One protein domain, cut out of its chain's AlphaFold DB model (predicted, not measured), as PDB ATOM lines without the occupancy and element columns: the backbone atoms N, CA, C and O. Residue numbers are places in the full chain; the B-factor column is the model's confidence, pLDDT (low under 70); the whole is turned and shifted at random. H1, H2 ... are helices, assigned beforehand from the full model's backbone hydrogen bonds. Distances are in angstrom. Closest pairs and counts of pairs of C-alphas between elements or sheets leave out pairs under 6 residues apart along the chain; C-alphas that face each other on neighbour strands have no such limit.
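This is residues 2 to 25, 39 to 72, 88 to 153, 210 to 254 and 555 to 576 of the 695 residues of an uncharacterized protein of Phytomonas sp. isolate EM1 (UniProt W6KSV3). Three long helices, H2, H5 and H8, make an elongated core in which each packs on the other two at a tilt, their centres forming a triangle; H1 packs on H2 and H8. Short H3 and H4 lie at one end of this core, H9 packs on H8, and toward the other end H6, H7 and H10 make a small group of their own. The 191 printed residues hold ten named helices, H1 to H10 in order along the chain, and no named strand: the class is all helix. The whole is only just loose, close to compact, with a radius of gyration of the C-alphas of 19.9 A and spans of 65 by 40 by 25 A.

H1, residues 8 to 19, touches residues 46 to 57 of H2, residues 43 to 67, opposite ways at a shallow tilt of 10 degrees; the closest C-alphas, Lys 11 and Cys 53, are 6.3 A apart. H2 touches H5, residues 112 to 136, opposite ways at 37 degrees, a tilt only just steep, closest at C-alphas Ala 52 and Ser 125, 4.3 A. H3, residues 95 to 100, and H4, residues 104 to 109, touch only at the corner, closest at C-alphas Ala 98 and Pro 104, 5.2 A. The hub is H8, residues 223 to 250, touching five helices. Its closest C-alpha pairs are Ser 228 with Asp 10 of H1, 4.7 A; Cys 236 with Val 56 of H2, 6.8 A; Ile 240 with Lys 119 of H5, 6.0 A; Leu 250 with Ser 105 of H4, 5.3 A; and Gln 234 with Ser 558 of H9, residues 555 to 558, 5.5 A. H6, residues 144 to 153, touches H7, residues 210 to 214, closest at C-alphas Gln 148 and Leu 213, 5.8 A. H6 also touches H10, residues 565 to 576, closest at C-alphas Trp 150 and Ala 570, 6.2 A. H8 is apart from H6 and H10. Every O i to N i+4 pair is within hydrogen-bond range in H1, H3 to H8 and H10, and 20 of 21 in H2; H9 is too short for one.

H1 begins at C-alpha 8, (-7.146, -23.455, 22.522). H2 is 36.6 A long, H5 36.1 A and H8 40.3 A. H10, 16.1 A long, ends at C-alpha 576, (19.094, -41.680, 48.894).

Cuts leave C-alpha gaps of 12.2 A from 25 to 39, 15.0 A from 72 to 88, 14.0 A from 153 to 210 and 32.1 A from 254 to 555. Of the links printed whole, none is long. Mean pLDDT of the printed part is 82.0; 51 residues are under 70, among them 137 to 151.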
ATOM      1  N   ALA A   2      10.124 -13.326  29.280       86.50
ATOM      2  CA  ALA A   2       9.064 -13.800  28.392       86.50
ATOM      3  C   ALA A   2       8.612 -15.243  28.669       86.50
ATOM      4  O   ALA A   2       9.445 -16.135  28.846       86.50
ATOM      5  N   VAL A   3       7.300 -15.465  28.671       91.00
ATOM      6  CA  VAL A   3       6.668 -16.769  28.917       91.00
ATOM      7  C   VAL A   3       5.948 -17.291  27.684       91.00
ATOM      8  O   VAL A   3       5.593 -16.510  26.802       91.00
ATOM      9  N   VAL A   4       5.741 -18.605  27.618       91.50
ATOM     10  CA  VAL A   4       4.938 -19.229  26.563       91.50
ATOM     11  C   VAL A   4       3.482 -19.233  26.995       91.50
ATOM     12  O   VAL A   4       3.146 -19.602  28.120       91.50
ATOM     13  N   PHE A   5       2.617 -18.816  26.086       93.62
ATOM     14  CA  PHE A   5       1.199 -18.672  26.343       93.62
ATOM     15  C   PHE A   5       0.405 -19.875  25.837       93.62
ATOM     16  O   PHE A   5       0.664 -20.341  24.728       93.62
ATOM     17  N   PRO A   6      -0.543 -20.400  26.637       95.94
ATOM     18  CA  PRO A   6      -1.410 -21.477  26.192       95.94
ATOM     19  C   PRO A   6      -2.360 -20.996  25.093       95.94
ATOM     20  O   PRO A   6      -2.731 -19.824  25.011       95.94
ATOM     21  N   THR A   7      -2.791 -21.946  24.274       94.75
ATOM     22  CA  THR A   7      -3.760 -21.778  23.192       94.75
ATOM     23  C   THR A   7      -4.977 -22.684  23.403       94.75
ATOM     24  O   THR A   7      -4.983 -23.577  24.252       94.75
ATOM     25  N   GLU A   8      -6.009 -22.519  22.572       95.19
ATOM     26  CA  GLU A   8      -7.146 -23.455  22.522       95.19
ATOM     27  C   GLU A   8      -6.715 -24.890  22.177       95.19
ATOM     28  O   GLU A   8      -7.362 -25.857  22.582       95.19
ATOM     29  N   ASN A   9      -5.610 -25.053  21.442       93.88
ATOM     30  CA  ASN A   9      -5.069 -26.372  21.142       93.88
ATOM     31  C   ASN A   9      -4.476 -27.025  22.397       93.88
ATOM     32  O   ASN A   9      -4.745 -28.197  22.643       93.88
ATOM     33  N   ASP A  10      -3.750 -26.264  23.222       95.12
ATOM     34  CA  ASP A  10      -3.227 -26.750  24.507       95.12
ATOM     35  C   ASP A  10      -4.380 -27.155  25.446       95.12
ATOM     36  O   ASP A  10      -4.324 -28.213  26.076       95.12
ATOM     37  N   LYS A  11      -5.476 -26.375  25.477       96.88
ATOM     38  CA  LYS A  11      -6.712 -26.747  26.193       96.88
ATOM     39  C   LYS A  11      -7.253 -28.089  25.703       96.88
ATOM     40  O   LYS A  11      -7.514 -28.981  26.510       96.88
ATOM     41  N   ARG A  12      -7.411 -28.246  24.384       96.31
ATOM     42  CA  ARG A  12      -7.924 -29.480  23.774       96.31
ATOM     43  C   ARG A  12      -7.039 -30.679  24.106       96.31
ATOM     44  O   ARG A  12      -7.564 -31.699  24.528       96.31
ATOM     45  N   ILE A  13      -5.718 -30.539  23.993       93.81
ATOM     46  CA  ILE A  13      -4.747 -31.593  24.325       93.81
ATOM     47  C   ILE A  13      -4.914 -32.060  25.777       93.81
ATOM     48  O   ILE A  13      -4.938 -33.266  26.034       93.81
ATOM     49  N   LEU A  14      -5.054 -31.125  26.722       93.19
ATOM     50  CA  LEU A  14      -5.260 -31.455  28.134       93.19
ATOM     51  C   LEU A  14      -6.593 -32.160  28.376       93.19
ATOM     52  O   LEU A  14      -6.629 -33.194  29.043       93.19
ATOM     53  N   LEU A  15      -7.681 -31.628  27.821       94.12
ATOM     54  CA  LEU A  15      -9.010 -32.209  27.994       94.12
ATOM     55  C   LEU A  15      -9.113 -33.588  27.343       94.12
ATOM     56  O   LEU A  15      -9.668 -34.494  27.957       94.12
ATOM     57  N   ASP A  16      -8.552 -33.777  26.148       92.88
ATOM     58  CA  ASP A  16      -8.531 -35.066  25.456       92.88
ATOM     59  C   ASP A  16      -7.734 -36.102  26.248       92.88
ATOM     60  O   ASP A  16      -8.172 -37.245  26.386       92.88
ATOM     61  N   TYR A  17      -6.586 -35.708  26.813       89.81
ATOM     62  CA  TYR A  17      -5.805 -36.582  27.682       89.81
ATOM     63  C   TYR A  17      -6.617 -37.027  28.900       89.81
ATOM     64  O   TYR A  17      -6.717 -38.224  29.155       89.81
ATOM     65  N   ILE A  18      -7.251 -36.097  29.615       88.50
ATOM     66  CA  ILE A  18      -8.029 -36.422  30.815       88.50
ATOM     67  C   ILE A  18      -9.274 -37.252  30.480       88.50
ATOM     68  O   ILE A  18      -9.564 -38.238  31.160       88.50
ATOM     69  N   LYS A  19      -9.988 -36.910  29.402       88.94
ATOM     70  CA  LYS A  19     -11.180 -37.637  28.945       88.94
ATOM     71  C   LYS A  19     -10.880 -39.109  28.646       88.94
ATOM     72  O   LYS A  19     -11.711 -39.957  28.959       88.94
ATOM     73  N   ARG A  20      -9.685 -39.445  28.138       85.44
ATOM     74  CA  ARG A  20      -9.264 -40.847  27.916       85.44
ATOM     75  C   ARG A  20      -9.249 -41.700  29.190       85.44
ATOM     76  O   ARG A  20      -9.373 -42.913  29.082       85.44
ATOM     77  N   PHE A  21      -9.114 -41.097  30.370       78.94
ATOM     78  CA  PHE A  21      -9.185 -41.802  31.660       78.94
ATOM     79  C   PHE A  21     -10.585 -41.805  32.277       78.94
ATOM     80  O   PHE A  21     -10.798 -42.468  33.291       78.94
ATOM     81  N   HIS A  22     -11.516 -41.051  31.694       79.44
ATOM     82  CA  HIS A  22     -12.893 -40.948  32.162       79.44
ATOM     83  C   HIS A  22     -13.850 -41.857  31.388       79.44
ATOM     84  O   HIS A  22     -14.796 -42.388  31.962       79.44
ATOM     85  N   PHE A  23     -13.621 -42.054  30.087       70.81
ATOM     86  CA  PHE A  23     -14.477 -42.921  29.284       70.81
ATOM     87  C   PHE A  23     -14.221 -44.399  29.585       70.81
ATOM     88  O   PHE A  23     -13.102 -44.895  29.445       70.81
ATOM     89  N   LYS A  24     -15.292 -45.113  29.944       62.75
ATOM     90  CA  LYS A  24     -15.306 -46.575  29.949       62.75
ATOM     91  C   LYS A  24     -15.174 -47.052  28.509       62.75
ATOM     92  O   LYS A  24     -16.009 -46.716  27.673       62.75
ATOM     93  N   HIS A  25     -14.122 -47.809  28.222       58.94
ATOM     94  CA  HIS A  25     -14.028 -48.524  26.960       58.94
ATOM     95  C   HIS A  25     -15.056 -49.659  27.030       58.94
ATOM     96  O   HIS A  25     -14.848 -50.647  27.731       58.94
ATOM     97  N   ASN A  39     -13.008 -44.022  38.053       60.56
ATOM     98  CA  ASN A  39     -12.885 -42.639  37.567       60.56
ATOM     99  C   ASN A  39     -11.762 -41.818  38.234       60.56
ATOM    100  O   ASN A  39     -12.038 -41.091  39.187       60.56
ATOM    101  N   PHE A  40     -10.518 -41.920  37.732       70.25
ATOM    102  CA  PHE A  40      -9.386 -41.111  38.224       70.25
ATOM    103  C   PHE A  40      -9.765 -39.636  38.221       70.25
ATOM    104  O   PHE A  40      -9.717 -38.955  39.241       70.25
ATOM    105  N   PHE A  41     -10.272 -39.202  37.073       80.81
ATOM    106  CA  PHE A  41     -10.892 -37.907  36.928       80.81
ATOM    107  C   PHE A  41     -12.399 -38.069  37.011       80.81
ATOM    108  O   PHE A  41     -13.025 -38.780  36.210       80.81
ATOM    109  N   GLN A  42     -12.994 -37.387  37.978       87.88
ATOM    110  CA  GLN A  42     -14.438 -37.252  38.043       87.88
ATOM    111  C   GLN A  42     -14.904 -36.390  36.861       87.88
ATOM    112  O   GLN A  42     -14.160 -35.547  36.360       87.88
ATOM    113  N   ALA A  43     -16.156 -36.556  36.422       89.56
ATOM    114  CA  ALA A  43     -16.735 -35.666  35.405       89.56
ATOM    115  C   ALA A  43     -16.635 -34.188  35.838       89.56
ATOM    116  O   ALA A  43     -16.419 -33.291  35.024       89.56
ATOM    117  N   GLU A  44     -16.717 -33.968  37.152       92.62
ATOM    118  CA  GLU A  44     -16.503 -32.688  37.811       92.62
ATOM    119  C   GLU A  44     -15.086 -32.130  37.604       92.62
ATOM    120  O   GLU A  44     -14.935 -30.935  37.372       92.62
ATOM    121  N   ASP A  45     -14.047 -32.970  37.632       91.06
ATOM    122  CA  ASP A  45     -12.663 -32.536  37.407       91.06
ATOM    123  C   ASP A  45     -12.453 -32.077  35.963       91.06
ATOM    124  O   ASP A  45     -11.796 -31.065  35.731       91.06
ATOM    125  N   ILE A  46     -13.050 -32.777  34.990       92.81
ATOM    126  CA  ILE A  46     -12.982 -32.395  33.569       92.81
ATOM    127  C   ILE A  46     -13.620 -31.027  33.364       92.81
ATOM    128  O   ILE A  46     -13.004 -30.148  32.763       92.81
ATOM    129  N   ARG A  47     -14.834 -30.840  33.896       95.31
ATOM    130  CA  ARG A  47     -15.558 -29.571  33.796       95.31
ATOM    131  C   ARG A  47     -14.793 -28.442  34.484       95.31
ATOM    132  O   ARG A  47     -14.638 -27.372  33.910       95.31
ATOM    133  N   ASN A  48     -14.273 -28.687  35.686       95.56
ATOM    134  CA  ASN A  48     -13.493 -27.698  36.426       95.56
ATOM    135  C   ASN A  48     -12.189 -27.328  35.712       95.56
ATOM    136  O   ASN A  48     -11.810 -26.158  35.720       95.56
ATOM    137  N   LEU A  49     -11.514 -28.292  35.075       95.12
ATOM    138  CA  LEU A  49     -10.341 -27.997  34.259       95.12
ATOM    139  C   LEU A  49     -10.706 -27.176  33.023       95.12
ATOM    140  O   LEU A  49     -10.007 -26.217  32.717       95.12
ATOM    141  N   GLU A  50     -11.779 -27.536  32.321       96.88
ATOM    142  CA  GLU A  50     -12.254 -26.801  31.146       96.88
ATOM    143  C   GLU A  50     -12.557 -25.340  31.501       96.88
ATOM    144  O   GLU A  50     -11.971 -24.439  30.903       96.88
ATOM    145  N   CYS A  51     -13.340 -25.106  32.562       97.06
ATOM    146  CA  CYS A  51     -13.630 -23.761  33.062       97.06
ATOM    147  C   CYS A  51     -12.363 -22.995  33.479       97.06
ATOM    148  O   CYS A  51     -12.251 -21.801  33.201       97.06
ATOM    149  N   ALA A  52     -11.400 -23.660  34.128       97.19
ATOM    150  CA  ALA A  52     -10.133 -23.036  34.507       97.19
ATOM    151  C   ALA A  52      -9.309 -22.630  33.273       97.19
ATOM    152  O   ALA A  52      -8.800 -21.512  33.213       97.19
ATOM    153  N   CYS A  53      -9.202 -23.503  32.269       97.50
ATOM    154  CA  CYS A  53      -8.515 -23.198  31.014       97.50
ATOM    155  C   CYS A  53      -9.187 -22.033  30.272       97.50
ATOM    156  O   CYS A  53      -8.497 -21.115  29.829       97.50
ATOM    157  N   ASP A  54     -10.519 -22.036  30.177       97.44
ATOM    158  CA  ASP A  54     -11.285 -20.969  29.528       97.44
ATOM    159  C   ASP A  54     -11.111 -19.629  30.242       97.44
ATOM    160  O   ASP A  54     -10.870 -18.611  29.593       97.44
ATOM    161  N   SER A  55     -11.146 -19.628  31.578       96.88
ATOM    162  CA  SER A  55     -10.901 -18.427  32.380       96.88
ATOM    163  C   SER A  55      -9.501 -17.854  32.139       96.88
ATOM    164  O   SER A  55      -9.353 -16.640  31.965       96.88
ATOM    165  N   VAL A  56      -8.468 -18.703  32.054       97.19
ATOM    166  CA  VAL A  56      -7.097 -18.259  31.749       97.19
ATOM    167  C   VAL A  56      -7.012 -17.661  30.349       97.19
ATOM    168  O   VAL A  56      -6.514 -16.546  30.198       97.19
ATOM    169  N   LEU A  57      -7.532 -18.354  29.331       96.44
ATOM    170  CA  LEU A  57      -7.511 -17.872  27.946       96.44
ATOM    171  C   LEU A  57      -8.301 -16.566  27.785       96.44
ATOM    172  O   LEU A  57      -7.847 -15.656  27.089       96.44
ATOM    173  N   LEU A  58      -9.444 -16.430  28.462       94.88
ATOM    174  CA  LEU A  58     -10.249 -15.210  28.461       94.88
ATOM    175  C   LEU A  58      -9.493 -14.034  29.089       94.88
ATOM    176  O   LEU A  58      -9.395 -12.970  28.478       94.88
ATOM    177  N   ASN A  59      -8.916 -14.224  30.277       95.31
ATOM    178  CA  ASN A  59      -8.133 -13.191  30.957       95.31
ATOM    179  C   ASN A  59      -6.884 -12.796  30.153       95.31
ATOM    180  O   ASN A  59      -6.547 -11.616  30.064       95.31
ATOM    181  N   MET A  60      -6.242 -13.753  29.482       94.56
ATOM    182  CA  MET A  60      -5.150 -13.467  28.551       94.56
ATOM    183  C   MET A  60      -5.595 -12.611  27.365       94.56
ATOM    184  O   MET A  60      -4.877 -11.683  27.005       94.56
ATOM    185  N   ARG A  61      -6.767 -12.878  26.769       91.31
ATOM    186  CA  ARG A  61      -7.320 -12.046  25.684       91.31
ATOM    187  C   ARG A  61      -7.640 -10.631  26.165       91.31
ATOM    188  O   ARG A  61      -7.278  -9.679  25.483       91.31
ATOM    189  N   LYS A  62      -8.271 -10.491  27.337       90.19
ATOM    190  CA  LYS A  62      -8.573  -9.184  27.954       90.19
ATOM    191  C   LYS A  62      -7.306  -8.373  28.213       90.19
ATOM    192  O   LYS A  62      -7.276  -7.170  27.988       90.19
ATOM    193  N   ILE A  63      -6.244  -9.024  28.676       91.00
ATOM    194  CA  ILE A  63      -4.981  -8.337  28.928       91.00
ATOM    195  C   ILE A  63      -4.235  -8.082  27.613       91.00
ATOM    196  O   ILE A  63      -3.660  -7.013  27.451       91.00
ATOM    197  N   SER A  64      -4.279  -8.976  26.622       89.31
ATOM    198  CA  SER A  64      -3.594  -8.723  25.348       89.31
ATOM    199  C   SER A  64      -4.155  -7.513  24.602       89.31
ATOM    200  O   SER A  64      -3.377  -6.753  24.030       89.31
ATOM    201  N   THR A  65      -5.466  -7.257  24.685       84.06
ATOM    202  CA  THR A  65      -6.070  -6.031  24.132       84.06
ATOM    203  C   THR A  65      -5.598  -4.763  24.850       84.06
ATOM    204  O   THR A  65      -5.422  -3.731  24.207       84.06
ATOM    205  N   PHE A  66      -5.288  -4.830  26.146       83.69
ATOM    206  CA  PHE A  66      -4.689  -3.706  26.879       83.69
ATOM    207  C   PHE A  66      -3.286  -3.334  26.353       83.69
ATOM    208  O   PHE A  66      -2.899  -2.163  26.335       83.69
ATOM    209  N   PHE A  67      -2.530  -4.327  25.877       83.81
ATOM    210  CA  PHE A  67      -1.177  -4.147  25.342       83.81
ATOM    211  C   PHE A  67      -1.119  -3.843  23.840       83.81
ATOM    212  O   PHE A  67      -0.043  -3.526  23.326       83.81
ATOM    213  N   THR A  68      -2.238  -3.917  23.114       72.75
ATOM    214  CA  THR A  68      -2.237  -3.592  21.684       72.75
ATOM    215  C   THR A  68      -2.029  -2.096  21.447       72.75
ATOM    216  O   THR A  68      -2.740  -1.243  21.978       72.75
ATOM    217  N   ALA A  69      -1.020  -1.766  20.636       58.44
ATOM    218  CA  ALA A  69      -0.693  -0.393  20.284       58.44
ATOM    219  C   ALA A  69      -1.712   0.172  19.277       58.44
ATOM    220  O   ALA A  69      -1.680  -0.158  18.090       58.44
ATOM    221  N   GLY A  70      -2.573   1.076  19.751       55.53
ATOM    222  CA  GLY A  70      -3.434   1.920  18.921       55.53
ATOM    223  C   GLY A  70      -4.897   1.482  18.849       55.53
ATOM    224  O   GLY A  70      -5.245   0.333  19.101       55.53
ATOM    225  N   LYS A  71      -5.769   2.432  18.485       53.31
ATOM    226  CA  LYS A  71      -7.153   2.123  18.103       53.31
ATOM    227  C   LYS A  71      -7.108   1.145  16.919       53.31
ATOM    228  O   LYS A  71      -6.303   1.396  16.014       53.31
ATOM    229  N   PRO A  72      -7.934   0.080  16.891       53.66
ATOM    230  CA  PRO A  72      -8.084  -0.727  15.685       53.66
ATOM    231  C   PRO A  72      -8.337   0.232  14.520       53.66
ATOM    232  O   PRO A  72      -9.075   1.213  14.683       53.66
ATOM    233  N   GLU A  88     -16.385  -7.776  26.436       55.69
ATOM    234  CA  GLU A  88     -16.268  -6.375  26.862       55.69
ATOM    235  C   GLU A  88     -14.775  -6.019  26.907       55.69
ATOM    236  O   GLU A  88     -14.039  -6.511  27.777       55.69
ATOM    237  N   PRO A  89     -14.269  -5.247  25.927       58.75
ATOM    238  CA  PRO A  89     -12.870  -4.893  25.922       58.75
ATOM    239  C   PRO A  89     -12.645  -3.900  27.059       58.75
ATOM    240  O   PRO A  89     -13.556  -3.162  27.445       58.75
ATOM    241  N   PHE A  90     -11.407  -3.810  27.555       54.22
ATOM    242  CA  PHE A  90     -11.020  -2.590  28.255       54.22
ATOM    243  C   PHE A  90     -11.431  -1.395  27.370       54.22
ATOM    244  O   PHE A  90     -11.230  -1.462  26.148       54.22
ATOM    245  N   PRO A  91     -12.024  -0.324  27.940       57.09
ATOM    246  CA  PRO A  91     -12.252   0.923  27.217       57.09
ATOM    247  C   PRO A  91     -10.969   1.265  26.462       57.09
ATOM    248  O   PRO A  91      -9.901   0.942  26.968       57.09
ATOM    249  N   SER A  92     -11.067   1.845  25.261       56.66
ATOM    250  CA  SER A  92     -10.004   1.982  24.242       56.66
ATOM    251  C   SER A  92      -8.761   2.791  24.672       56.66
ATOM    252  O   SER A  92      -8.379   3.759  24.010       56.66
ATOM    253  N   VAL A  93      -8.165   2.441  25.800       61.31
ATOM    254  CA  VAL A  93      -7.109   3.138  26.502       61.31
ATOM    255  C   VAL A  93      -5.874   2.269  26.399       61.31
ATOM    256  O   VAL A  93      -5.895   1.078  26.705       61.31
ATOM    257  N   SER A  94      -4.804   2.860  25.882       72.69
ATOM    258  CA  SER A  94      -3.562   2.138  25.663       72.69
ATOM    259  C   SER A  94      -2.766   2.108  26.960       72.69
ATOM    260  O   SER A  94      -2.789   3.072  27.723       72.69
ATOM    261  N   ILE A  95      -1.958   1.068  27.176       79.69
ATOM    262  CA  ILE A  95      -0.942   1.081  28.237       79.69
ATOM    263  C   ILE A  95      -0.038   2.328  28.184       79.69
ATOM    264  O   ILE A  95       0.463   2.794  29.204       79.69
ATOM    265  N   MET A  96       0.107   2.929  27.003       76.06
ATOM    266  CA  MET A  96       0.792   4.204  26.839       76.06
ATOM    267  C   MET A  96       0.154   5.339  27.629       76.06
ATOM    268  O   MET A  96       0.880   6.182  28.149       76.06
ATOM    269  N   ASP A  97      -1.166   5.372  27.769       74.19
ATOM    270  CA  ASP A  97      -1.852   6.387  28.569       74.19
ATOM    271  C   ASP A  97      -1.543   6.207  30.065       74.19
ATOM    272  O   ASP A  97      -1.330   7.198  30.769       74.19
ATOM    273  N   ALA A  98      -1.389   4.952  30.515       75.38
ATOM    274  CA  ALA A  98      -0.940   4.617  31.869       75.38
ATOM    275  C   ALA A  98       0.514   5.052  32.143       75.38
ATOM    276  O   ALA A  98       0.874   5.293  33.294       75.38
ATOM    277  N   PHE A  99       1.345   5.163  31.101       77.62
ATOM    278  CA  PHE A  99       2.743   5.594  31.212       77.62
ATOM    279  C   PHE A  99       2.964   7.096  30.985       77.62
ATOM    280  O   PHE A  99       3.888   7.664  31.562       77.62
ATOM    281  N   SER A 100       2.161   7.751  30.141       69.50
ATOM    282  CA  SER A 100       2.521   9.055  29.558       69.50
ATOM    283  C   SER A 100       1.770  10.270  30.107       69.50
ATOM    284  O   SER A 100       2.247  11.390  29.919       69.50
ATOM    285  N   ARG A 101       0.599  10.110  30.749       60.88
ATOM    286  CA  ARG A 101      -0.272  11.267  31.072       60.88
ATOM    287  C   ARG A 101      -0.816  11.317  32.492       60.88
ATOM    288  O   ARG A 101      -1.151  12.402  32.963       60.88
ATOM    289  N   GLN A 102      -0.904  10.185  33.177       67.62
ATOM    290  CA  GLN A 102      -1.395  10.108  34.550       67.62
ATOM    291  C   GLN A 102      -0.525   9.152  35.361       67.62
ATOM    292  O   GLN A 102       0.119   8.263  34.816       67.62
ATOM    293  N   SER A 103      -0.504   9.342  36.680       83.94
ATOM    294  CA  SER A 103       0.049   8.336  37.583       83.94
ATOM    295  C   SER A 103      -0.677   7.000  37.349       83.94
ATOM    296  O   SER A 103      -1.911   7.022  37.359       83.94
ATOM    297  N   PRO A 104       0.017   5.853  37.193       88.50
ATOM    298  CA  PRO A 104      -0.606   4.532  37.102       88.50
ATOM    299  C   PRO A 104      -1.710   4.292  38.140       88.50
ATOM    300  O   PRO A 104      -2.725   3.680  37.828       88.50
ATOM    301  N   SER A 105      -1.564   4.834  39.355       89.69
ATOM    302  CA  SER A 105      -2.597   4.759  40.395       89.69
ATOM    303  C   SER A 105      -3.911   5.434  40.011       89.69
ATOM    304  O   SER A 105      -4.967   4.885  40.294       89.69
ATOM    305  N   VAL A 106      -3.864   6.599  39.361       90.00
ATOM    306  CA  VAL A 106      -5.058   7.318  38.892       90.00
ATOM    307  C   VAL A 106      -5.703   6.540  37.753       90.00
ATOM    308  O   VAL A 106      -6.908   6.314  37.783       90.00
ATOM    309  N   PHE A 107      -4.886   6.063  36.811       89.19
ATOM    310  CA  PHE A 107      -5.348   5.300  35.657       89.19
ATOM    311  C   PHE A 107      -6.077   4.007  36.060       89.19
ATOM    312  O   PHE A 107      -7.197   3.757  35.627       89.19
ATOM    313  N   PHE A 108      -5.469   3.187  36.923       90.81
ATOM    314  CA  PHE A 108      -6.053   1.902  37.312       90.81
ATOM    315  C   PHE A 108      -7.187   2.015  38.330       90.81
ATOM    316  O   PHE A 108      -7.862   1.018  38.578       90.81
ATOM    317  N   ASN A 109      -7.408   3.181  38.947       92.12
ATOM    318  CA  ASN A 109      -8.429   3.309  39.985       92.12
ATOM    319  C   ASN A 109      -9.841   3.068  39.432       92.12
ATOM    320  O   ASN A 109     -10.671   2.490  40.128       92.12
ATOM    321  N   GLU A 110     -10.083   3.433  38.171       90.12
ATOM    322  CA  GLU A 110     -11.332   3.141  37.452       90.12
ATOM    323  C   GLU A 110     -11.529   1.637  37.188       90.12
ATOM    324  O   GLU A 110     -12.655   1.180  37.036       90.12
ATOM    325  N   TYR A 111     -10.445   0.853  37.197       90.50
ATOM    326  CA  TYR A 111     -10.433  -0.581  36.889       90.50
ATOM    327  C   TYR A 111     -10.175  -1.469  38.111       90.50
ATOM    328  O   TYR A 111      -9.957  -2.671  37.950       90.50
ATOM    329  N   ARG A 112     -10.168  -0.910  39.332       94.75
ATOM    330  CA  ARG A 112      -9.809  -1.643  40.561       94.75
ATOM    331  C   ARG A 112     -10.617  -2.933  40.710       94.75
ATOM    332  O   ARG A 112     -10.025  -3.993  40.885       94.75
ATOM    333  N   GLU A 113     -11.940  -2.842  40.608       94.88
ATOM    334  CA  GLU A 113     -12.837  -3.992  40.762       94.88
ATOM    335  C   GLU A 113     -12.564  -5.062  39.695       94.88
ATOM    336  O   GLU A 113     -12.372  -6.231  40.024       94.88
ATOM    337  N   SER A 114     -12.426  -4.665  38.426       93.12
ATOM    338  CA  SER A 114     -12.091  -5.591  37.339       93.12
ATOM    339  C   SER A 114     -10.743  -6.286  37.567       93.12
ATOM    340  O   SER A 114     -10.631  -7.490  37.355       93.12
ATOM    341  N   VAL A 115      -9.720  -5.561  38.034       94.56
ATOM    342  CA  VAL A 115      -8.395  -6.121  38.359       94.56
ATOM    343  C   VAL A 115      -8.481  -7.132  39.508       94.56
ATOM    344  O   VAL A 115      -7.846  -8.189  39.440       94.56
ATOM    345  N   GLU A 116      -9.271  -6.848  40.546       96.12
ATOM    346  CA  GLU A 116      -9.497  -7.764  41.673       96.12
ATOM    347  C   GLU A 116     -10.258  -9.031  41.248       96.12
ATOM    348  O   GLU A 116      -9.862 -10.140  41.633       96.12
ATOM    349  N   ILE A 117     -11.284  -8.892  40.400       96.06
ATOM    350  CA  ILE A 117     -12.038 -10.016  39.827       96.06
ATOM    351  C   ILE A 117     -11.113 -10.899  38.986       96.06
ATOM    352  O   ILE A 117     -10.986 -12.088  39.274       96.06
ATOM    353  N   MET A 118     -10.387 -10.324  38.018       96.44
ATOM    354  CA  MET A 118      -9.459 -11.079  37.161       96.44
ATOM    355  C   MET A 118      -8.398 -11.819  37.983       96.44
ATOM    356  O   MET A 118      -8.074 -12.976  37.709       96.44
ATOM    357  N   LYS A 119      -7.856 -11.181  39.030       97.12
ATOM    358  CA  LYS A 119      -6.890 -11.831  39.927       97.12
ATOM    359  C   LYS A 119      -7.513 -13.027  40.639       97.12
ATOM    360  O   LYS A 119      -6.869 -14.070  40.734       97.12
ATOM    361  N   THR A 120      -8.733 -12.874  41.145       97.50
ATOM    362  CA  THR A 120      -9.452 -13.936  41.859       97.50
ATOM    363  C   THR A 120      -9.761 -15.110  40.929       97.50
ATOM    364  O   THR A 120      -9.486 -16.255  41.282       97.50
ATOM    365  N   GLU A 121     -10.236 -14.841  39.713       97.31
ATOM    366  CA  GLU A 121     -10.478 -15.852  38.677       97.31
ATOM    367  C   GLU A 121      -9.208 -16.637  38.316       97.31
ATOM    368  O   GLU A 121      -9.223 -17.870  38.268       97.31
ATOM    369  N   LEU A 122      -8.085 -15.943  38.112       97.06
ATOM    370  CA  LEU A 122      -6.806 -16.573  37.777       97.06
ATOM    371  C   LEU A 122      -6.228 -17.384  38.940       97.06
ATOM    372  O   LEU A 122      -5.666 -18.459  38.710       97.06
ATOM    373  N   LEU A 123      -6.366 -16.905  40.181       96.56
ATOM    374  CA  LEU A 123      -5.988 -17.665  41.376       96.56
ATOM    375  C   LEU A 123      -6.816 -18.949  41.478       96.56
ATOM    376  O   LEU A 123      -6.239 -20.029  41.565       96.56
ATOM    377  N   ASN A 124      -8.142 -18.845  41.358       96.88
ATOM    378  CA  ASN A 124      -9.049 -19.993  41.398       96.88
ATOM    379  C   ASN A 124      -8.756 -21.000  40.278       96.88
ATOM    380  O   ASN A 124      -8.758 -22.209  40.520       96.88
ATOM    381  N   SER A 125      -8.461 -20.519  39.068       97.19
ATOM    382  CA  SER A 125      -8.114 -21.361  37.916       97.19
ATOM    383  C   SER A 125      -6.794 -22.093  38.134       97.19
ATOM    384  O   SER A 125      -6.720 -23.313  37.972       97.19
ATOM    385  N   ARG A 126      -5.751 -21.378  38.576       95.19
ATOM    386  CA  ARG A 126      -4.449 -21.967  38.916       95.19
ATOM    387  C   ARG A 126      -4.577 -23.004  40.027       95.19
ATOM    388  O   ARG A 126      -4.033 -24.097  39.906       95.19
ATOM    389  N   ASP A 127      -5.284 -22.672  41.098       93.88
ATOM    390  CA  ASP A 127      -5.404 -23.539  42.266       93.88
ATOM    391  C   ASP A 127      -6.291 -24.759  41.956       93.88
ATOM    392  O   ASP A 127      -6.011 -25.860  42.428       93.88
ATOM    393  N   THR A 128      -7.286 -24.617  41.073       94.62
ATOM    394  CA  THR A 128      -8.062 -25.738  40.520       94.62
ATOM    395  C   THR A 128      -7.195 -26.673  39.685       94.62
ATOM    396  O   THR A 128      -7.202 -27.877  39.937       94.62
ATOM    397  N   MET A 129      -6.397 -26.142  38.754       93.00
ATOM    398  CA  MET A 129      -5.456 -26.940  37.959       93.00
ATOM    399  C   MET A 129      -4.452 -27.684  38.848       93.00
ATOM    400  O   MET A 129      -4.275 -28.894  38.698       93.00
ATOM    401  N   LYS A 130      -3.879 -26.995  39.844       88.69
ATOM    402  CA  LYS A 130      -2.981 -27.591  40.842       88.69
ATOM    403  C   LYS A 130      -3.660 -28.676  41.666       88.69
ATOM    404  O   LYS A 130      -3.068 -29.726  41.880       88.69
ATOM    405  N   ARG A 131      -4.893 -28.448  42.123       88.44
ATOM    406  CA  ARG A 131      -5.678 -29.420  42.898       88.44
ATOM    407  C   ARG A 131      -5.981 -30.672  42.083       88.44
ATOM    408  O   ARG A 131      -5.777 -31.767  42.595       88.44
ATOM    409  N   ILE A 132      -6.410 -30.523  40.829       87.38
ATOM    410  CA  ILE A 132      -6.663 -31.654  39.921       87.38
ATOM    411  C   ILE A 132      -5.362 -32.423  39.673       87.38
ATOM    412  O   ILE A 132      -5.346 -33.649  39.785       87.38
ATOM    413  N   ASN A 133      -4.257 -31.722  39.405       83.69
ATOM    414  CA  ASN A 133      -2.951 -32.350  39.221       83.69
ATOM    415  C   ASN A 133      -2.466 -33.059  40.499       83.69
ATOM    416  O   ASN A 133      -1.965 -34.174  40.417       83.69
ATOM    417  N   ALA A 134      -2.656 -32.469  41.681       78.12
ATOM    418  CA  ALA A 134      -2.257 -33.055  42.960       78.12
ATOM    419  C   ALA A 134      -3.105 -34.276  43.347       78.12
ATOM    420  O   ALA A 134      -2.554 -35.268  43.814       78.12
ATOM    421  N   ALA A 135      -4.424 -34.220  43.130       75.56
ATOM    422  CA  ALA A 135      -5.339 -35.322  43.419       75.56
ATOM    423  C   ALA A 135      -5.070 -36.543  42.530       75.56
ATOM    424  O   ALA A 135      -5.212 -37.676  42.977       75.56
ATOM    425  N   ASN A 136      -4.651 -36.302  41.287       70.00
ATOM    426  CA  ASN A 136      -4.413 -37.360  40.315       70.00
ATOM    427  C   ASN A 136      -2.940 -37.762  40.218       70.00
ATOM    428  O   ASN A 136      -2.650 -38.841  39.728       70.00
ATOM    429  N   ALA A 137      -1.998 -36.916  40.642       60.50
ATOM    430  CA  ALA A 137      -0.548 -37.125  40.575       60.50
ATOM    431  C   ALA A 137      -0.001 -37.568  39.193       60.50
ATOM    432  O   ALA A 137       1.143 -38.007  39.098       60.50
ATOM    433  N   PHE A 138      -0.779 -37.452  38.109       61.09
ATOM    434  CA  PHE A 138      -0.468 -38.096  36.825       61.09
ATOM    435  C   PHE A 138      -0.007 -37.162  35.724       61.09
ATOM    436  O   PHE A 138       0.686 -37.627  34.830       61.09
ATOM    437  N   ILE A 139      -0.384 -35.881  35.739       58.38
ATOM    438  CA  ILE A 139      -0.144 -35.003  34.584       58.38
ATOM    439  C   ILE A 139       1.327 -34.569  34.529       58.38
ATOM    440  O   ILE A 139       1.887 -34.429  33.445       58.38
ATOM    441  N   TRP A 140       1.977 -34.412  35.687       61.72
ATOM    442  CA  TRP A 140       3.335 -33.863  35.771       61.72
ATOM    443  C   TRP A 140       4.361 -34.742  36.507       61.72
ATOM    444  O   TRP A 140       5.505 -34.331  36.707       61.72
ATOM    445  N   THR A 141       4.021 -35.973  36.897       56.94
ATOM    446  CA  THR A 141       5.029 -36.868  37.484       56.94
ATOM    447  C   THR A 141       6.003 -37.322  36.400       56.94
ATOM    448  O   THR A 141       5.710 -38.124  35.518       56.94
ATOM    449  N   THR A 142       7.204 -36.749  36.443       54.75
ATOM    450  CA  THR A 142       8.214 -36.838  35.382       54.75
ATOM    451  C   THR A 142       8.829 -38.222  35.225       54.75
ATOM    452  O   THR A 142       9.549 -38.450  34.257       54.75
ATOM    453  N   ASN A 143       8.575 -39.157  36.142       62.19
ATOM    454  CA  ASN A 143       9.175 -40.477  36.060       62.19
ATOM    455  C   ASN A 143       8.317 -41.538  36.760       62.19
ATOM    456  O   ASN A 143       8.541 -41.876  37.922       62.19
ATOM    457  N   VAL A 144       7.329 -42.073  36.039       63.03
ATOM    458  CA  VAL A 144       6.512 -43.188  36.537       63.03
ATOM    459  C   VAL A 144       7.353 -44.435  36.775       63.03
ATOM    460  O   VAL A 144       7.062 -45.145  37.721       63.03
ATOM    461  N   SER A 145       8.456 -44.658  36.054       65.44
ATOM    462  CA  SER A 145       9.382 -45.757  36.367       65.44
ATOM    463  C   SER A 145      10.026 -45.593  37.744       65.44
ATOM    464  O   SER A 145      10.129 -46.559  38.487       65.44
ATOM    465  N   ARG A 146      10.401 -44.368  38.132       65.12
ATOM    466  CA  ARG A 146      10.850 -44.046  39.493       65.12
ATOM    467  C   ARG A 146       9.716 -44.206  40.491       65.12
ATOM    468  O   ARG A 146       9.943 -44.756  41.556       65.12
ATOM    469  N   LEU A 147       8.505 -43.771  40.160       64.00
ATOM    470  CA  LEU A 147       7.360 -43.911  41.055       64.00
ATOM    471  C   LEU A 147       7.013 -45.394  41.286       64.00
ATOM    472  O   LEU A 147       6.890 -45.819  42.426       64.00
ATOM    473  N   GLN A 148       6.983 -46.204  40.229       69.12
ATOM    474  CA  GLN A 148       6.843 -47.662  40.261       69.12
ATOM    475  C   GLN A 148       7.992 -48.321  41.027       69.12
ATOM    476  O   GLN A 148       7.748 -49.174  41.870       69.12
ATOM    477  N   GLN A 149       9.240 -47.909  40.788       68.00
ATOM    478  CA  GLN A 149      10.403 -48.413  41.519       68.00
ATOM    479  C   GLN A 149      10.318 -48.067  43.005       68.00
ATOM    480  O   GLN A 149      10.623 -48.914  43.838       68.00
ATOM    481  N   TRP A 150       9.883 -46.850  43.341       66.38
ATOM    482  CA  TRP A 150       9.628 -46.434  44.711       66.38
ATOM    483  C   TRP A 150       8.568 -47.336  45.337       66.38
ATOM    484  O   TRP A 150       8.876 -47.968  46.342       66.38
ATOM    485  N   PHE A 151       7.408 -47.499  44.694       66.69
ATOM    486  CA  PHE A 151       6.342 -48.402  45.141       66.69
ATOM    487  C   PHE A 151       6.834 -49.839  45.353       66.69
ATOM    488  O   PHE A 151       6.600 -50.405  46.413       66.69
ATOM    489  N   CYS A 152       7.592 -50.400  44.408       70.88
ATOM    490  CA  CYS A 152       8.193 -51.731  44.538       70.88
ATOM    491  C   CYS A 152       9.264 -51.810  45.641       70.88
ATOM    492  O   CYS A 152       9.529 -52.890  46.163       70.88
ATOM    493  N   SER A 153       9.920 -50.691  45.967       64.94
ATOM    494  CA  SER A 153      10.986 -50.616  46.974       64.94
ATOM    495  C   SER A 153      10.480 -50.346  48.388       64.94
ATOM    496  O   SER A 153      11.235 -50.569  49.334       64.94
ATOM    497  N   THR A 210      -1.805 -50.900  42.665       61.59
ATOM    498  CA  THR A 210      -1.903 -51.860  41.552       61.59
ATOM    499  C   THR A 210      -2.078 -51.167  40.206       61.59
ATOM    500  O   THR A 210      -1.531 -51.635  39.206       61.59
ATOM    501  N   PHE A 211      -2.791 -50.038  40.160       64.75
ATOM    502  CA  PHE A 211      -2.915 -49.261  38.932       64.75
ATOM    503  C   PHE A 211      -1.586 -48.628  38.532       64.75
ATOM    504  O   PHE A 211      -1.175 -48.799  37.385       64.75
ATOM    505  N   LEU A 212      -0.893 -47.970  39.470       65.81
ATOM    506  CA  LEU A 212       0.422 -47.366  39.242       65.81
ATOM    507  C   LEU A 212       1.427 -48.365  38.676       65.81
ATOM    508  O   LEU A 212       2.187 -48.027  37.767       65.81
ATOM    509  N   LEU A 213       1.372 -49.614  39.140       68.56
ATOM    510  CA  LEU A 213       2.175 -50.716  38.611       68.56
ATOM    511  C   LEU A 213       1.690 -51.238  37.243       68.56
ATOM    512  O   LEU A 213       2.485 -51.798  36.495       68.56
ATOM    513  N   SER A 214       0.416 -51.042  36.888       69.56
ATOM    514  CA  SER A 214      -0.169 -51.470  35.603       69.56
ATOM    515  C   SER A 214      -0.132 -50.410  34.492       69.56
ATOM    516  O   SER A 214      -0.422 -50.720  33.331       69.56
ATOM    517  N   LEU A 215       0.225 -49.160  34.810       69.81
ATOM    518  CA  LEU A 215       0.389 -48.108  33.810       69.81
ATOM    519  C   LEU A 215       1.524 -48.431  32.850       69.81
ATOM    520  O   LEU A 215       2.707 -48.393  33.191       69.81
ATOM    521  N   LYS A 216       1.133 -48.688  31.604       73.94
ATOM    522  CA  LYS A 216       2.049 -48.739  30.471       73.94
ATOM    523  C   LYS A 216       2.560 -47.333  30.157       73.94
ATOM    524  O   LYS A 216       1.828 -46.358  30.314       73.94
ATOM    525  N   ALA A 217       3.782 -47.253  29.631       72.00
ATOM    526  CA  ALA A 217       4.412 -45.998  29.218       72.00
ATOM    527  C   ALA A 217       3.544 -45.173  28.241       72.00
ATOM    528  O   ALA A 217       3.555 -43.951  28.292       72.00
ATOM    529  N   GLU A 218       2.740 -45.835  27.406       75.25
ATOM    530  CA  GLU A 218       1.818 -45.210  26.443       75.25
ATOM    531  C   GLU A 218       0.659 -44.439  27.095       75.25
ATOM    532  O   GLU A 218       0.099 -43.529  26.489       75.25
ATOM    533  N   LYS A 219       0.288 -44.803  28.329       75.94
ATOM    534  CA  LYS A 219      -0.753 -44.118  29.106       75.94
ATOM    535  C   LYS A 219      -0.188 -42.951  29.919       75.94
ATOM    536  O   LYS A 219      -0.933 -42.303  30.639       75.94
ATOM    537  N   LEU A 220       1.112 -42.680  29.846       75.81
ATOM    538  CA  LEU A 220       1.702 -41.523  30.512       75.81
ATOM    539  C   LEU A 220       1.376 -40.241  29.747       75.81
ATOM    540  O   LEU A 220       1.197 -40.287  28.525       75.81
ATOM    541  N   PRO A 221       1.315 -39.084  30.429       81.06
ATOM    542  CA  PRO A 221       1.178 -37.819  29.728       81.06
ATOM    543  C   PRO A 221       2.369 -37.662  28.783       81.06
ATOM    544  O   PRO A 221       3.531 -37.748  29.197       81.06
ATOM    545  N   SER A 222       2.076 -37.438  27.505       86.75
ATOM    546  CA  SER A 222       3.112 -37.108  26.533       86.75
ATOM    547  C   SER A 222       3.778 -35.781  26.910       86.75
ATOM    548  O   SER A 222       3.210 -34.966  27.643       86.75
ATOM    549  N   GLU A 223       4.970 -35.522  26.372       85.25
ATOM    550  CA  GLU A 223       5.635 -34.224  26.567       85.25
ATOM    551  C   GLU A 223       4.772 -33.051  26.074       85.25
ATOM    552  O   GLU A 223       4.829 -31.965  26.641       85.25
ATOM    553  N   ILE A 224       3.887 -33.285  25.098       89.00
ATOM    554  CA  ILE A 224       2.926 -32.290  24.611       89.00
ATOM    555  C   ILE A 224       1.854 -31.983  25.675       89.00
ATOM    556  O   ILE A 224       1.553 -30.816  25.923       89.00
ATOM    557  N   VAL A 225       1.300 -33.007  26.338       89.88
ATOM    558  CA  VAL A 225       0.312 -32.839  27.429       89.88
ATOM    559  C   VAL A 225       0.942 -32.094  28.599       89.88
ATOM    560  O   VAL A 225       0.375 -31.122  29.097       89.88
ATOM    561  N   LYS A 226       2.152 -32.505  28.990       87.88
ATOM    562  CA  LYS A 226       2.955 -31.810  29.996       87.88
ATOM    563  C   LYS A 226       3.137 -30.343  29.602       87.88
ATOM    564  O   LYS A 226       2.723 -29.454  30.343       87.88
ATOM    565  N   SER A 227       3.718 -30.087  28.433       89.00
ATOM    566  CA  SER A 227       3.968 -28.739  27.916       89.00
ATOM    567  C   SER A 227       2.707 -27.869  27.958       89.00
ATOM    568  O   SER A 227       2.748 -26.762  28.492       89.00
ATOM    569  N   SER A 228       1.565 -28.409  27.521       92.56
ATOM    570  CA  SER A 228       0.266 -27.726  27.555       92.56
ATOM    571  C   SER A 228      -0.109 -27.282  28.973       92.56
ATOM    572  O   SER A 228      -0.406 -26.110  29.195       92.56
ATOM    573  N   TYR A 229      -0.028 -28.181  29.960       93.00
ATOM    574  CA  TYR A 229      -0.308 -27.862  31.367       93.00
ATOM    575  C   TYR A 229       0.648 -26.791  31.908       93.00
ATOM    576  O   TYR A 229       0.221 -25.811  32.522       93.00
ATOM    577  N   ALA A 230       1.945 -26.935  31.626       91.38
ATOM    578  CA  ALA A 230       2.963 -25.992  32.069       91.38
ATOM    579  C   ALA A 230       2.738 -24.577  31.521       91.38
ATOM    580  O   ALA A 230       2.932 -23.610  32.259       91.38
ATOM    581  N   LYS A 231       2.286 -24.445  30.265       94.12
ATOM    582  CA  LYS A 231       1.917 -23.152  29.668       94.12
ATOM    583  C   LYS A 231       0.795 -22.478  30.462       94.12
ATOM    584  O   LYS A 231       0.915 -21.300  30.784       94.12
ATOM    585  N   PHE A 232      -0.259 -23.210  30.839       95.19
ATOM    586  CA  PHE A 232      -1.353 -22.659  31.654       95.19
ATOM    587  C   PHE A 232      -0.877 -22.167  33.023       95.19
ATOM    588  O   PHE A 232      -1.173 -21.036  33.412       95.19
ATOM    589  N   ILE A 233      -0.089 -22.973  33.736       94.12
ATOM    590  CA  ILE A 233       0.469 -22.587  35.038       94.12
ATOM    591  C   ILE A 233       1.376 -21.358  34.920       94.12
ATOM    592  O   ILE A 233       1.253 -20.409  35.702       94.12
ATOM    593  N   GLN A 234       2.267 -21.351  33.929       92.94
ATOM    594  CA  GLN A 234       3.194 -20.253  33.686       92.94
ATOM    595  C   GLN A 234       2.456 -18.955  33.317       92.94
ATOM    596  O   GLN A 234       2.811 -17.880  33.816       92.94
ATOM    597  N   ALA A 235       1.409 -19.048  32.493       95.06
ATOM    598  CA  ALA A 235       0.555 -17.921  32.145       95.06
ATOM    599  C   ALA A 235      -0.158 -17.363  33.384       95.06
ATOM    600  O   ALA A 235      -0.033 -16.170  33.655       95.06
ATOM    601  N   CYS A 236      -0.797 -18.214  34.200       95.69
ATOM    602  CA  CYS A 236      -1.404 -17.797  35.468       95.69
ATOM    603  C   CYS A 236      -0.409 -17.058  36.363       95.69
ATOM    604  O   CYS A 236      -0.704 -15.967  36.844       95.69
ATOM    605  N   ALA A 237       0.779 -17.629  36.585       93.31
ATOM    606  CA  ALA A 237       1.798 -17.021  37.437       93.31
ATOM    607  C   ALA A 237       2.216 -15.630  36.933       93.31
ATOM    608  O   ALA A 237       2.329 -14.692  37.723       93.31
ATOM    609  N   SER A 238       2.385 -15.486  35.617       93.88
ATOM    610  CA  SER A 238       2.790 -14.228  34.984       93.88
ATOM    611  C   SER A 238       1.696 -13.164  35.069       93.88
ATOM    612  O   SER A 238       1.973 -12.032  35.468       93.88
ATOM    613  N   LEU A 239       0.447 -13.531  34.770       95.69
ATOM    614  CA  LEU A 239      -0.695 -12.619  34.858       95.69
ATOM    615  C   LEU A 239      -0.982 -12.198  36.301       95.69
ATOM    616  O   LEU A 239      -1.160 -11.014  36.565       95.69
ATOM    617  N   ILE A 240      -0.964 -13.136  37.253       96.19
ATOM    618  CA  ILE A 240      -1.148 -12.836  38.681       96.19
ATOM    619  C   ILE A 240      -0.034 -11.910  39.180       96.19
ATOM    620  O   ILE A 240      -0.307 -10.980  39.936       96.19
ATOM    621  N   SER A 241       1.218 -12.133  38.762       94.06
ATOM    622  CA  SER A 241       2.338 -11.251  39.111       94.06
ATOM    623  C   SER A 241       2.116  -9.824  38.600       94.06
ATOM    624  O   SER A 241       2.283  -8.868  39.360       94.06
ATOM    625  N   TRP A 242       1.661  -9.679  37.353       96.25
ATOM    626  CA  TRP A 242       1.313  -8.379  36.784       96.25
ATOM    627  C   TRP A 242       0.137  -7.718  37.522       96.25
ATOM    628  O   TRP A 242       0.269  -6.577  37.964       96.25
ATOM    629  N   LEU A 243      -0.962  -8.438  37.768       96.50
ATOM    630  CA  LEU A 243      -2.120  -7.921  38.513       96.50
ATOM    631  C   LEU A 243      -1.755  -7.514  39.946       96.50
ATOM    632  O   LEU A 243      -2.227  -6.491  40.434       96.50
ATOM    633  N   ASN A 244      -0.874  -8.261  40.617       95.62
ATOM    634  CA  ASN A 244      -0.354  -7.872  41.928       95.62
ATOM    635  C   ASN A 244       0.414  -6.550  41.859       95.62
ATOM    636  O   ASN A 244       0.217  -5.711  42.726       95.62
ATOM    637  N   SER A 245       1.222  -6.326  40.819       95.44
ATOM    638  CA  SER A 245       1.927  -5.046  40.665       95.44
ATOM    639  C   SER A 245       0.969  -3.864  40.463       95.44
ATOM    640  O   SER A 245       1.220  -2.779  40.983       95.44
ATOM    641  N   VAL A 246      -0.161  -4.081  39.780       95.06
ATOM    642  CA  VAL A 246      -1.231  -3.081  39.640       95.06
ATOM    643  C   VAL A 246      -1.913  -2.822  40.986       95.06
ATOM    644  O   VAL A 246      -2.078  -1.672  41.387       95.06
ATOM    645  N   LEU A 247      -2.269  -3.878  41.722       94.94
ATOM    646  CA  LEU A 247      -2.899  -3.748  43.038       94.94
ATOM    647  C   LEU A 247      -1.967  -3.117  44.076       94.94
ATOM    648  O   LEU A 247      -2.435  -2.348  44.910       94.94
ATOM    649  N   ASP A 248      -0.665  -3.386  44.016       92.00
ATOM    650  CA  ASP A 248       0.331  -2.742  44.875       92.00
ATOM    651  C   ASP A 248       0.343  -1.225  44.652       92.00
ATOM    652  O   ASP A 248       0.382  -0.461  45.614       92.00
ATOM    653  N   ILE A 249       0.236  -0.775  43.398       92.62
ATOM    654  CA  ILE A 249       0.093   0.649  43.068       92.62
ATOM    655  C   ILE A 249      -1.228   1.206  43.609       92.62
ATOM    656  O   ILE A 249      -1.242   2.275  44.216       92.62
ATOM    657  N   LEU A 250      -2.340   0.496  43.403       92.31
ATOM    658  CA  LEU A 250      -3.667   0.943  43.842       92.31
ATOM    659  C   LEU A 250      -3.797   1.021  45.364       92.31
ATOM    660  O   LEU A 250      -4.485   1.895  45.887       92.31
ATOM    661  N   ASN A 251      -3.144   0.119  46.084       90.12
ATOM    662  CA  ASN A 251      -3.151   0.088  47.544       90.12
ATOM    663  C   ASN A 251      -2.114   1.035  48.162       90.12
ATOM    664  O   ASN A 251      -1.993   1.082  49.385       90.12
ATOM    665  N   GLY A 252      -1.368   1.778  47.337       87.56
ATOM    666  CA  GLY A 252      -0.305   2.664  47.792       87.56
ATOM    667  C   GLY A 252       0.819   1.914  48.504       87.56
ATOM    668  O   GLY A 252       1.430   2.422  49.446       87.56
ATOM    669  N   VAL A 253       1.084   0.665  48.107       83.88
ATOM    670  CA  VAL A 253       2.186  -0.113  48.669       83.88
ATOM    671  C   VAL A 253       3.488   0.574  48.266       83.88
ATOM    672  O   VAL A 253       3.766   0.777  47.082       83.88
ATOM    673  N   TYR A 254       4.293   0.905  49.277       79.56
ATOM    674  CA  TYR A 254       5.508   1.721  49.167       79.56
ATOM    675  C   TYR A 254       5.273   3.206  48.848       79.56
ATOM    676  O   TYR A 254       6.246   3.904  48.548       79.56
ATOM    677  N   LEU A 555       9.536 -24.110  30.214       86.75
ATOM    678  CA  LEU A 555       8.262 -24.522  30.820       86.75
ATOM    679  C   LEU A 555       8.445 -25.380  32.073       86.75
ATOM    680  O   LEU A 555       7.756 -25.188  33.072       86.75
ATOM    681  N   ALA A 556       9.439 -26.274  32.048       80.75
ATOM    682  CA  ALA A 556       9.720 -27.168  33.160       80.75
ATOM    683  C   ALA A 556      10.013 -26.433  34.477       80.75
ATOM    684  O   ALA A 556       9.695 -26.968  35.534       80.75
ATOM    685  N   SER A 557      10.586 -25.222  34.420       79.50
ATOM    686  CA  SER A 557      10.880 -24.402  35.605       79.50
ATOM    687  C   SER A 557       9.614 -23.928  36.322       79.50
ATOM    688  O   SER A 557       9.575 -23.896  37.544       79.50
ATOM    689  N   SER A 558       8.552 -23.627  35.571       74.06
ATOM    690  CA  SER A 558       7.319 -23.029  36.103       74.06
ATOM    691  C   SER A 558       6.445 -24.019  36.869       74.06
ATOM    692  O   SER A 558       5.534 -23.611  37.580       74.06
ATOM    693  N   VAL A 559       6.741 -25.312  36.741       76.50
ATOM    694  CA  VAL A 559       5.988 -26.406  37.362       76.50
ATOM    695  C   VAL A 559       6.862 -27.183  38.363       76.50
ATOM    696  O   VAL A 559       6.442 -28.200  38.907       76.50
ATOM    697  N   GLN A 560       8.098 -26.732  38.639       71.69
ATOM    698  CA  GLN A 560       8.967 -27.391  39.628       71.69
ATOM    699  C   GLN A 560       8.341 -27.388  41.025       71.69
ATOM    700  O   GLN A 560       8.368 -28.417  41.700       71.69
ATOM    701  N   ASP A 561       7.709 -26.277  41.401       69.50
ATOM    702  CA  ASP A 561       7.059 -26.106  42.705       69.50
ATOM    703  C   ASP A 561       5.755 -26.908  42.841       69.50
ATOM    704  O   ASP A 561       5.191 -27.007  43.927       69.50
ATOM    705  N   GLU A 562       5.255 -27.489  41.748       66.50
ATOM    706  CA  GLU A 562       4.027 -28.292  41.751       66.50
ATOM    707  C   GLU A 562       4.283 -29.784  41.944       66.50
ATOM    708  O   GLU A 562       3.349 -30.590  41.935       66.50
ATOM    709  N   ARG A 563       5.546 -30.177  42.132       67.31
ATOM    710  CA  ARG A 563       5.878 -31.539  42.542       67.31
ATOM    711  C   ARG A 563       5.230 -31.801  43.900       67.31
ATOM    712  O   ARG A 563       5.615 -31.208  44.905       67.31
ATOM    713  N   GLY A 564       4.236 -32.690  43.922       62.50
ATOM    714  CA  GLY A 564       3.535 -33.052  45.151       62.50
ATOM    715  C   GLY A 564       4.503 -33.564  46.231       62.50
ATOM    716  O   GLY A 564       5.543 -34.141  45.898       62.50
ATOM    717  N   PRO A 565       4.170 -33.409  47.526       63.72
ATOM    718  CA  PRO A 565       5.047 -33.808  48.629       63.72
ATOM    719  C   PRO A 565       5.428 -35.293  48.566       63.72
ATOM    720  O   PRO A 565       6.588 -35.631  48.778       63.72
ATOM    721  N   ALA A 566       4.495 -36.165  48.165       59.81
ATOM    722  CA  ALA A 566       4.755 -37.591  47.965       59.81
ATOM    723  C   ALA A 566       5.798 -37.859  46.864       59.81
ATOM    724  O   ALA A 566       6.630 -38.753  46.994       59.81
ATOM    725  N   PHE A 567       5.799 -37.061  45.790       64.00
ATOM    726  CA  PHE A 567       6.802 -37.179  44.734       64.00
ATOM    727  C   PHE A 567       8.169 -36.688  45.206       64.00
ATOM    728  O   PHE A 567       9.167 -37.359  44.963       64.00
ATOM    729  N   LEU A 568       8.223 -35.544  45.898       68.94
ATOM    730  CA  LEU A 568       9.469 -35.035  46.474       68.94
ATOM    731  C   LEU A 568      10.065 -36.042  47.464       68.94
ATOM    732  O   LEU A 568      11.266 -36.291  47.426       68.94
ATOM    733  N   GLU A 569       9.233 -36.676  48.292       69.50
ATOM    734  CA  GLU A 569       9.650 -37.744  49.199       69.50
ATOM    735  C   GLU A 569      10.161 -38.977  48.438       69.50
ATOM    736  O   GLU A 569      11.224 -39.506  48.769       69.50
ATOM    737  N   ALA A 570       9.456 -39.422  47.393       63.47
ATOM    738  CA  ALA A 570       9.883 -40.542  46.559       63.47
ATOM    739  C   ALA A 570      11.207 -40.251  45.832       63.47
ATOM    740  O   ALA A 570      12.105 -41.092  45.829       63.47
ATOM    741  N   GLU A 571      11.371 -39.054  45.265       68.31
ATOM    742  CA  GLU A 571      12.595 -38.603  44.598       68.31
ATOM    743  C   GLU A 571      13.761 -38.499  45.589       68.31
ATOM    744  O   GLU A 571      14.846 -39.010  45.312       68.31
ATOM    745  N   GLN A 572      13.539 -37.918  46.771       78.56
ATOM    746  CA  GLN A 572      14.534 -37.872  47.846       78.56
ATOM    747  C   GLN A 572      14.937 -39.279  48.303       78.56
ATOM    748  O   GLN A 572      16.129 -39.548  48.455       78.56
ATOM    749  N   ARG A 573      13.979 -40.200  48.476       69.88
ATOM    750  CA  ARG A 573      14.251 -41.594  48.860       69.88
ATOM    751  C   ARG A 573      14.988 -42.365  47.774       69.88
ATOM    752  O   ARG A 573      15.933 -43.077  48.091       69.88
ATOM    753  N   LEU A 574      14.618 -42.206  46.507       65.00
ATOM    754  CA  LEU A 574      15.324 -42.832  45.387       65.00
ATOM    755  C   LEU A 574      16.736 -42.281  45.223       65.00
ATOM    756  O   LEU A 574      17.664 -43.059  45.030       65.00
ATOM    757  N   ASN A 575      16.925 -40.969  45.359       76.19
ATOM    758  CA  ASN A 575      18.258 -40.369  45.365       76.19
ATOM    759  C   ASN A 575      19.079 -40.878  46.565       76.19
ATOM    760  O   ASN A 575      20.265 -41.165  46.423       76.19
ATOM    761  N   ALA A 576      18.451 -41.073  47.729       79.88
ATOM    762  CA  ALA A 576      19.094 -41.680  48.894       79.88
ATOM    763  C   ALA A 576      19.425 -43.173  48.697       79.88
ATOM    764  O   ALA A 576      20.414 -43.645  49.255       79.88
TER     765      ALA A 576